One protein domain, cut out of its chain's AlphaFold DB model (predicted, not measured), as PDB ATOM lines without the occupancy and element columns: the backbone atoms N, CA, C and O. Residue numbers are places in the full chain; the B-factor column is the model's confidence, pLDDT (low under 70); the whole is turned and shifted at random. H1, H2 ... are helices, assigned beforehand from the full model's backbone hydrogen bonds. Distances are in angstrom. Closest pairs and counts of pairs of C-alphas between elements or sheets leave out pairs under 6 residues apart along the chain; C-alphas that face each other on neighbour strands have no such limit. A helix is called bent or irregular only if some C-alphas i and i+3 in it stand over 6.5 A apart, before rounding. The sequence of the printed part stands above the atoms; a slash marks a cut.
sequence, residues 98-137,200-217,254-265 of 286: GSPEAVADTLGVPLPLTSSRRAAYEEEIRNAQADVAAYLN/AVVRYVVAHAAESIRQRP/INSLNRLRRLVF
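This is residues 98 to 137, 200 to 217 and 254 to 265 of the 286 residues of an uncharacterized protein of Streptomyces griseocarneus (UniProt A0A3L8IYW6). Two longer helices, H2 and H3, cross as an X and make the core, and two short helices pack on both of them: H1 beside the first half of H2, and H4 between the last residues of H2 and the first residues of H3. The longest axis runs roughly along H2, and the tail after H4, residues 262 to 265, adds to that length. The printed part has 70 residues, 54 of them in four named helices, in the order H1, H2, H3, H4, with no named strand; the class is all helix. The whole is only just compact, close to loose, with a radius of gyration of the C-alphas of 13.2 A, and it is only just elongated, with spans of 43 by 22 by 17 A.

Start at Gly 98 and find C-alpha 100 at (178.701, 223.301, 96.439); there H1 begins, and it runs from residue 100 to 107. Next look for C-alpha 115 at (181.825, 230.093, 89.296), where H2 begins; it is the longest helix, residues 115 to 136, 31.2 A from first to last C-alpha. After the first cut, H3 takes residues 200 to 215, over 22.4 A. After the second cut, H4 takes residues 254 to 261, over 11.1 A, and ends with C-alpha 261 at (183.034, 199.798, 106.652). H4 is irregular: C-alphas 256 and 259 are 7.5 A apart.

Begin with H2 and H3, the two hubs, which touch three helices each. They touch each other at a steep tilt of 55 degrees, opposite ways; their closest C-alphas are those of Glu 124 and Ala 209, 4.9 A apart. H1 touches H2 at residues 118 to 125 alone, about perpendicular at 88 degrees, with the C-alphas of Pro 100 and Tyr 121 closest at 5.2 A. H1 touches H3 at residues 206 to 210 alone, at a steep tilt of 66 degrees, the same way, with the C-alphas of Val 103 and Val 206 closest at 5.5 A. H4 touches H2 at residues 132 to 136 alone, at a steep tilt of 59 degrees, the same way; the C-alphas of Leu 136 and Arg 261 are closest, at 5.1 A. H4 touches H3 at residues 200 to 204 alone, at a shallow tilt of 28 degrees, opposite ways; the C-alphas of Ala 200 and Leu 257 are closest, at 6.8 A. H1 and H4 are apart. The helix packing is mostly crossed, the lines of touching helices standing at large angles, with one of 5 pairs at a shallow tilt. In H1, H2 and H3 every O i to N i+4 pair is within hydrogen-bond range; in H4 0 of 4 are, against 4 of 5 O i to N i+3 pairs.

The two C-alphas farthest apart are those of Pro 217 and Phe 265, at 44.1 A. Look for two cuts: residues 138 to 199 are not printed, with 16.4 A from C-alpha 137 to C-alpha 200, and residues 218 to 253 are not printed, with 23.5 A from C-alpha 217 to C-alpha 254. The link from H1 to H2, 7 residues, is short. The mean pLDDT of the printed part is 89.4, and residues 217 and 262 to 265 are under 70.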
ATOM      1  N   GLY A  98     178.239 215.435  97.701       90.50
ATOM      2  CA  GLY A  98     177.532 216.657  98.098       90.50
ATOM      3  C   GLY A  98     177.606 217.738  97.022       90.50
ATOM      4  O   GLY A  98     178.380 217.624  96.072       90.50
ATOM      5  N   SER A  99     176.814 218.798  97.182       93.94
ATOM      6  CA  SER A  99     176.812 219.951  96.277       93.94
ATOM      7  C   SER A  99     177.565 221.152  96.871       93.94
ATOM      8  O   SER A  99     177.557 221.358  98.091       93.94
ATOM      9  N   PRO A 100     178.172 222.001  96.024       94.50
ATOM     10  CA  PRO A 100     178.701 223.301  96.439       94.50
ATOM     11  C   PRO A 100     177.660 224.173  97.148       94.50
ATOM     12  O   PRO A 100     177.976 224.869  98.109       94.50
ATOM     13  N   GLU A 101     176.405 224.118  96.709       95.38
ATOM     14  CA  GLU A 101     175.290 224.854  97.299       95.38
ATOM     15  C   GLU A 101     174.973 224.374  98.727       95.38
ATOM     16  O   GLU A 101     174.693 225.198  99.596       95.38
ATOM     17  N   ALA A 102     175.095 223.074  99.026       93.69
ATOM     18  CA  ALA A 102     174.952 222.556 100.393       93.69
ATOM     19  C   ALA A 102     176.105 222.998 101.315       93.69
ATOM     20  O   ALA A 102     175.900 223.280 102.502       93.69
ATOM     21  N   VAL A 103     177.323 223.098 100.775       94.12
ATOM     22  CA  VAL A 103     178.465 223.679 101.500       94.12
ATOM     23  C   VAL A 103     178.223 225.167 101.768       94.12
ATOM     24  O   VAL A 103     178.448 225.627 102.887       94.12
ATOM     25  N   ALA A 104     177.691 225.907 100.792       92.81
ATOM     26  CA  ALA A 104     177.336 227.314 100.950       92.81
ATOM     27  C   ALA A 104     176.297 227.541 102.057       92.81
ATOM     28  O   ALA A 104     176.505 228.423 102.888       92.81
ATOM     29  N   ASP A 105     175.251 226.708 102.134       92.19
ATOM     30  CA  ASP A 105     174.271 226.756 103.233       92.19
ATOM     31  C   ASP A 105     174.958 226.601 104.595       92.19
ATOM     32  O   ASP A 105     174.706 227.361 105.528       92.19
ATOM     33  N   THR A 106     175.871 225.629 104.698       90.88
ATOM     34  CA  THR A 106     176.620 225.334 105.931       90.88
ATOM     35  C   THR A 106     177.543 226.491 106.329       90.88
ATOM     36  O   THR A 106     177.827 226.705 107.511       90.88
ATOM     37  N   LEU A 107     178.025 227.249 105.345       89.69
ATOM     38  CA  LEU A 107     178.864 228.431 105.532       89.69
ATOM     39  C   LEU A 107     178.066 229.735 105.686       89.69
ATOM     40  O   LEU A 107     178.673 230.763 105.977       89.69
ATOM     41  N   GLY A 108     176.743 229.718 105.496       89.88
ATOM     42  CA  GLY A 108     175.916 230.929 105.473       89.88
ATOM     43  C   GLY A 108     176.206 231.846 104.277       89.88
ATOM     44  O   GLY A 108     175.975 233.051 104.352       89.88
ATOM     45  N   VAL A 109     176.747 231.301 103.184       90.38
ATOM     46  CA  VAL A 109     177.073 232.064 101.974       90.38
ATOM     47  C   VAL A 109     175.820 232.191 101.101       90.38
ATOM     48  O   VAL A 109     175.241 231.169 100.735       90.38
ATOM     49  N   PRO A 110     175.407 233.415 100.722       91.19
ATOM     50  CA  PRO A 110     174.242 233.613  99.866       91.19
ATOM     51  C   PRO A 110     174.383 232.934  98.498       91.19
ATOM     52  O   PRO A 110     175.455 232.949  97.886       91.19
ATOM     53  N   LEU A 111     173.271 232.388  98.008       90.81
ATOM     54  CA  LEU A 111     173.128 231.870  96.648       90.81
ATOM     55  C   LEU A 111     172.632 232.988  95.703       90.81
ATOM     56  O   LEU A 111     171.927 233.888  96.162       90.81
ATOM     57  N   PRO A 112     172.947 232.944  94.394       91.62
ATOM     58  CA  PRO A 112     173.740 231.927  93.700       91.62
ATOM     59  C   PRO A 112     175.253 232.088  93.918       91.62
ATOM     60  O   PRO A 112     175.768 233.189  94.099       91.62
ATOM     61  N   LEU A 113     175.986 230.974  93.849       90.69
ATOM     62  CA  LEU A 113     177.446 230.989  93.927       90.69
ATOM     63  C   LEU A 113     178.078 231.541  92.644       90.69
ATOM     64  O   LEU A 113     177.628 231.256  91.532       90.69
ATOM     65  N   THR A 114     179.191 232.264  92.795       92.62
ATOM     66  CA  THR A 114     180.076 232.568  91.664       92.62
ATOM     67  C   THR A 114     180.740 231.283  91.165       92.62
ATOM     68  O   THR A 114     180.965 230.347  91.936       92.62
ATOM     69  N   SER A 115     181.118 231.242  89.885       91.19
ATOM     70  CA  SER A 115     181.825 230.093  89.296       91.19
ATOM     71  C   SER A 115     183.114 229.749  90.047       91.19
ATOM     72  O   SER A 115     183.379 228.579  90.304       91.19
ATOM     73  N   SER A 116     183.876 230.763  90.467       91.00
ATOM     74  CA  SER A 116     185.110 230.592  91.240       91.00
ATOM     75  C   SER A 116     184.873 229.968  92.618       91.00
ATOM     76  O   SER A 116     185.586 229.042  92.996       91.00
ATOM     77  N   ARG A 117     183.854 230.429  93.358       92.00
ATOM     78  CA  ARG A 117     183.501 229.855  94.668       92.00
ATOM     79  C   ARG A 117     182.994 228.432  94.523       92.00
ATOM     80  O   ARG A 117     183.401 227.570  95.291       92.00
ATOM     81  N   ARG A 118     182.153 228.183  93.518       93.38
ATOM     82  CA  ARG A 118     181.649 226.843  93.222       93.38
ATOM     83  C   ARG A 118     182.798 225.869  92.961       93.38
ATOM     84  O   ARG A 118     182.861 224.849  93.631       93.38
ATOM     85  N   ALA A 119     183.732 226.215  92.074       92.56
ATOM     86  CA  ALA A 119     184.880 225.364  91.759       92.56
ATOM     87  C   ALA A 119     185.747 225.062  92.997       92.56
ATOM     88  O   ALA A 119     186.149 223.917  93.201       92.56
ATOM     89  N   ALA A 120     185.978 226.062  93.854       92.75
ATOM     90  CA  ALA A 120     186.704 225.874  95.108       92.75
ATOM     91  C   ALA A 120     185.959 224.942  96.083       92.75
ATOM     92  O   ALA A 120     186.576 224.107  96.739       92.75
ATOM     93  N   TYR A 121     184.631 225.050  96.174       94.56
ATOM     94  CA  TYR A 121     183.832 224.175  97.038       94.56
ATOM     95  C   TYR A 121     183.781 222.745  96.496       94.56
ATOM     96  O   TYR A 121     183.871 221.802  97.273       94.56
ATOM     97  N   GLU A 122     183.697 222.567  95.177       94.75
ATOM     98  CA  GLU A 122     183.800 221.244  94.554       94.75
ATOM     99  C   GLU A 122     185.136 220.564  94.863       94.75
ATOM    100  O   GLU A 122     185.161 219.366  95.128       94.75
ATOM    101  N   GLU A 123     186.246 221.302  94.830       95.19
ATOM    102  CA  GLU A 123     187.567 220.776  95.189       95.19
ATOM    103  C   GLU A 123     187.592 220.258  96.634       95.19
ATOM    104  O   GLU A 123     188.012 219.128  96.878       95.19
ATOM    105  N   GLU A 124     187.059 221.029  97.579       95.31
ATOM    106  CA  GLU A 124     187.010 220.622  98.986       95.31
ATOM    107  C   GLU A 124     186.061 219.445  99.234       95.31
ATOM    108  O   GLU A 124     186.357 218.563 100.042       95.31
ATOM    109  N   ILE A 125     184.957 219.363  98.485       95.94
ATOM    110  CA  ILE A 125     184.081 218.184  98.488       95.94
ATOM    111  C   ILE A 125     184.842 216.956  97.974       95.94
ATOM    112  O   ILE A 125     184.739 215.893  98.585       95.94
ATOM    113  N   ARG A 126     185.628 217.077  96.891       95.81
ATOM    114  CA  ARG A 126     186.439 215.963  96.361       95.81
ATOM    115  C   ARG A 126     187.478 215.490  97.374       95.81
ATOM    116  O   ARG A 126     187.614 214.283  97.553       95.81
ATOM    117  N   ASN A 127     188.154 216.411  98.059       95.94
ATOM    118  CA  ASN A 127     189.129 216.074  99.099       95.94
ATOM    119  C   ASN A 127     188.463 215.326 100.263       95.94
ATOM    120  O   ASN A 127     188.867 214.215 100.594       95.94
ATOM    121  N   ALA A 128     187.369 215.869 100.807       95.75
ATOM    122  CA  ALA A 128     186.623 215.223 101.886       95.75
ATOM    123  C   ALA A 128     186.057 213.848 101.473       95.75
ATOM    124  O   ALA A 128     186.061 212.900 102.257       95.75
ATOM    125  N   GLN A 129     185.588 213.712 100.230       95.94
ATOM    126  CA  GLN A 129     185.152 212.435  99.667       95.94
ATOM    127  C   GLN A 129     186.310 211.435  99.542       95.94
ATOM    128  O   GLN A 129     186.112 210.253  99.825       95.94
ATOM    129  N   ALA A 130     187.507 211.877  99.147       95.44
ATOM    130  CA  ALA A 130     188.691 211.024  99.072       95.44
ATOM    131  C   ALA A 130     189.095 210.494 100.457       95.44
ATOM    132  O   ALA A 130     189.379 209.304 100.587       95.44
ATOM    133  N   ASP A 131     189.018 211.329 101.496       95.19
ATOM    134  CA  ASP A 131     189.283 210.919 102.881       95.19
ATOM    135  C   ASP A 131     188.307 209.833 103.348       95.19
ATOM    136  O   ASP A 131     188.707 208.828 103.943       95.19
ATOM    137  N   VAL A 132     187.015 209.993 103.041       95.38
ATOM    138  CA  VAL A 132     186.009 208.976 103.372       95.38
ATOM    139  C   VAL A 132     186.230 207.696 102.569       95.38
ATOM    140  O   VAL A 132     186.155 206.607 103.140       95.38
ATOM    141  N   ALA A 133     186.522 207.801 101.272       93.50
ATOM    142  CA  ALA A 133     186.794 206.639 100.430       93.50
ATOM    143  C   ALA A 133     188.012 205.849 100.938       93.50
ATOM    144  O   ALA A 133     187.960 204.620 101.020       93.50
ATOM    145  N   ALA A 134     189.076 206.546 101.351       92.38
ATOM    146  CA  ALA A 134     190.260 205.945 101.958       92.38
ATOM    147  C   ALA A 134     189.934 205.279 103.303       92.38
ATOM    148  O   ALA A 134     190.337 204.143 103.548       92.38
ATOM    149  N   TYR A 135     189.153 205.945 104.157       93.94
ATOM    150  CA  TYR A 135     188.745 205.407 105.456       93.94
ATOM    151  C   TYR A 135     187.877 204.146 105.343       93.94
ATOM    152  O   TYR A 135     188.060 203.186 106.099       93.94
ATOM    153  N   LEU A 136     186.930 204.140 104.404       91.19
ATOM    154  CA  LEU A 136     186.064 202.992 104.134       91.19
ATOM    155  C   LEU A 136     186.754 201.915 103.288       91.19
ATOM    156  O   LEU A 136     186.236 200.803 103.205       91.19
ATOM    157  N   ASN A 137     187.912 202.229 102.696       90.81
ATOM    158  CA  ASN A 137     188.606 201.406 101.707       90.81
ATOM    159  C   ASN A 137     187.676 200.987 100.551       90.81
ATOM    160  O   ASN A 137     187.658 199.826 100.138       90.81
ATOM    161  N   ALA A 200     174.649 209.980 106.286       91.62
ATOM    162  CA  ALA A 200     175.828 210.103 107.140       91.62
ATOM    163  C   ALA A 200     177.084 210.516 106.353       91.62
ATOM    164  O   ALA A 200     177.861 211.343 106.834       91.62
ATOM    165  N   VAL A 201     177.266 209.974 105.143       93.69
ATOM    166  CA  VAL A 201     178.391 210.311 104.259       93.69
ATOM    167  C   VAL A 201     178.221 211.732 103.733       93.69
ATOM    168  O   VAL A 201     179.145 212.531 103.873       93.69
ATOM    169  N   VAL A 202     177.038 212.078 103.209       94.19
ATOM    170  CA  VAL A 202     176.731 213.433 102.716       94.19
ATOM    171  C   VAL A 202     176.989 214.470 103.805       94.19
ATOM    172  O   VAL A 202     177.714 215.441 103.587       94.19
ATOM    173  N   ARG A 203     176.451 214.242 105.008       93.44
ATOM    174  CA  ARG A 203     176.618 215.144 106.147       93.44
ATOM    175  C   ARG A 203     178.083 215.292 106.550       93.44
ATOM    176  O   ARG A 203     178.504 216.411 106.840       93.44
ATOM    177  N   TYR A 204     178.850 214.199 106.578       95.12
ATOM    178  CA  TYR A 204     180.280 214.255 106.878       95.12
ATOM    179  C   TYR A 204     181.042 215.062 105.827       95.12
ATOM    180  O   TYR A 204     181.728 216.016 106.183       95.12
ATOM    181  N   VAL A 205     180.881 214.727 104.545       96.31
ATOM    182  CA  VAL A 205     181.603 215.366 103.434       96.31
ATOM    183  C   VAL A 205     181.305 216.864 103.374       96.31
ATOM    184  O   VAL A 205     182.237 217.661 103.315       96.31
ATOM    185  N   VAL A 206     180.031 217.264 103.456       95.50
ATOM    186  CA  VAL A 206     179.635 218.683 103.420       95.50
ATOM    187  C   VAL A 206     180.187 219.445 104.627       95.50
ATOM    188  O   VAL A 206     180.731 220.536 104.465       95.50
ATOM    189  N   ALA A 207     180.090 218.877 105.833       93.69
ATOM    190  CA  ALA A 207     180.594 219.527 107.041       93.69
ATOM    191  C   ALA A 207     182.126 219.638 107.051       93.69
ATOM    192  O   ALA A 207     182.657 220.672 107.452       93.69
ATOM    193  N   HIS A 208     182.827 218.598 106.592       94.00
ATOM    194  CA  HIS A 208     184.283 218.576 106.506       94.00
ATOM    195  C   HIS A 208     184.790 219.559 105.448       94.00
ATOM    196  O   HIS A 208     185.648 220.377 105.752       94.00
ATOM    197  N   ALA A 209     184.196 219.565 104.248       94.38
ATOM    198  CA  ALA A 209     184.524 220.535 103.205       94.38
ATOM    199  C   ALA A 209     184.291 221.980 103.679       94.38
ATOM    200  O   ALA A 209     185.158 222.836 103.515       94.38
ATOM    201  N   ALA A 210     183.152 222.252 104.328       92.62
ATOM    202  CA  ALA A 210     182.868 223.566 104.904       92.62
ATOM    203  C   ALA A 210     183.922 223.976 105.947       92.62
ATOM    204  O   ALA A 210     184.366 225.123 105.959       92.62
ATOM    205  N   GLU A 211     184.349 223.056 106.811       90.25
ATOM    206  CA  GLU A 211     185.367 223.356 107.815       90.25
ATOM    207  C   GLU A 211     186.756 223.576 107.195       90.25
ATOM    208  O   GLU A 211     187.422 224.541 107.570       90.25
ATOM    209  N   SER A 212     187.154 222.785 106.192       90.62
ATOM    210  CA  SER A 212     188.382 223.023 105.420       90.62
ATOM    211  C   SER A 212     188.404 224.431 104.825       90.62
ATOM    212  O   SER A 212     189.397 225.147 104.946       90.62
ATOM    213  N   ILE A 213     187.276 224.881 104.262       89.50
ATOM    214  CA  ILE A 213     187.135 226.237 103.711       89.50
ATOM    215  C   ILE A 213     187.277 227.300 104.805       89.50
ATOM    216  O   ILE A 213     187.985 228.284 104.602       89.50
ATOM    217  N   ARG A 214     186.653 227.119 105.979       85.94
ATOM    218  CA  ARG A 214     186.782 228.074 107.103       85.94
ATOM    219  C   ARG A 214     188.215 228.202 107.618       85.94
ATOM    220  O   ARG A 214     188.568 229.248 108.165       85.94
ATOM    221  N   GLN A 215     189.016 227.147 107.495       81.44
ATOM    222  CA  GLN A 215     190.380 227.091 108.022       81.44
ATOM    223  C   GLN A 215     191.455 227.511 107.007       81.44
ATOM    224  O   GLN A 215     192.615 227.675 107.399       81.44
ATOM    225  N   ARG A 216     191.093 227.736 105.736       77.94
ATOM    226  CA  ARG A 216     192.031 228.159 104.688       77.94
ATOM    227  C   ARG A 216     192.692 229.514 105.035       77.94
ATOM    228  O   ARG A 216     191.991 230.504 105.252       77.94
ATOM    229  N   PRO A 217     194.037 229.591 105.100       60.56
ATOM    230  CA  PRO A 217     194.758 230.786 105.554       60.56
ATOM    231  C   PRO A 217     194.781 231.929 104.526       60.56
ATOM    232  O   PRO A 217     195.002 233.080 104.894       60.56
ATOM    233  N   ILE A 254     184.716 211.092 111.466       91.06
ATOM    234  CA  ILE A 254     184.857 210.033 110.452       91.06
ATOM    235  C   ILE A 254     184.455 208.648 110.990       91.06
ATOM    236  O   ILE A 254     183.846 207.842 110.293       91.06
ATOM    237  N   ASN A 255     184.654 208.420 112.294       89.94
ATOM    238  CA  ASN A 255     184.248 207.199 112.993       89.94
ATOM    239  C   ASN A 255     182.727 206.971 113.042       89.94
ATOM    240  O   ASN A 255     182.291 205.852 113.320       89.94
ATOM    241  N   SER A 256     181.906 207.987 112.760       88.56
ATOM    242  CA  SER A 256     180.456 207.803 112.600       88.56
ATOM    243  C   SER A 256     180.110 206.920 111.394       88.56
ATOM    244  O   SER A 256     179.060 206.279 111.385       88.56
ATOM    245  N   LEU A 257     181.031 206.792 110.431       91.12
ATOM    246  CA  LEU A 257     180.876 205.994 109.215       91.12
ATOM    247  C   LEU A 257     181.290 204.523 109.395       91.12
ATOM    248  O   LEU A 257     181.184 203.734 108.461       91.12
ATOM    249  N   ASN A 258     181.709 204.109 110.597       89.62
ATOM    250  CA  ASN A 258     182.171 202.740 110.878       89.62
ATOM    251  C   ASN A 258     181.179 201.640 110.465       89.62
ATOM    252  O   ASN A 258     181.592 200.533 110.125       89.62
ATOM    253  N   ARG A 259     179.870 201.927 110.482       86.06
ATOM    254  CA  ARG A 259     178.844 200.965 110.050       86.06
ATOM    255  C   ARG A 259     178.953 200.614 108.564       86.06
ATOM    256  O   ARG A 259     178.692 199.471 108.219       86.06
ATOM    257  N   LEU A 260     179.392 201.558 107.731       86.56
ATOM    258  CA  LEU A 260     179.544 201.391 106.282       86.56
ATOM    259  C   LEU A 260     180.829 200.647 105.903       86.56
ATOM    260  O   LEU A 260     180.943 200.130 104.797       86.56
ATOM    261  N   ARG A 261     181.794 200.567 106.827       82.50
ATOM    262  CA  ARG A 261     183.034 199.798 106.652       82.50
ATOM    263  C   ARG A 261     182.796 198.294 106.770       82.50
ATOM    264  O   ARG A 261     183.566 197.489 106.251       82.50
ATOM    265  N   ARG A 262     181.748 197.894 107.493       66.00
ATOM    266  CA  ARG A 262     181.373 196.490 107.610       66.00
ATOM    267  C   ARG A 262     180.735 196.093 106.280       66.00
ATOM    268  O   ARG A 262     179.687 196.626 105.937       66.00
ATOM    269  N   LEU A 263     181.366 195.168 105.556       58.31
ATOM    270  CA  LEU A 263     180.757 194.443 104.438       58.31
ATOM    271  C   LEU A 263     179.552 193.668 104.988       58.31
ATOM    272  O   LEU A 263     179.659 192.495 105.348       58.31
ATOM    273  N   VAL A 264     178.424 194.343 105.200       48.69
ATOM    274  CA  VAL A 264     177.205 193.669 105.619       48.69
ATOM    275  C   VAL A 264     176.581 193.112 104.353       48.69
ATOM    276  O   VAL A 264     175.839 193.786 103.648       48.69
ATOM    277  N   PHE A 265     176.897 191.847 104.101       44.62
ATOM    278  CA  PHE A 265     176.069 190.914 103.354       44.62
ATOM    279  C   PHE A 265     174.714 190.802 104.087       44.62
ATOM    280  O   PHE A 265     174.465 189.869 104.848       44.62
TER     281      PHE A 265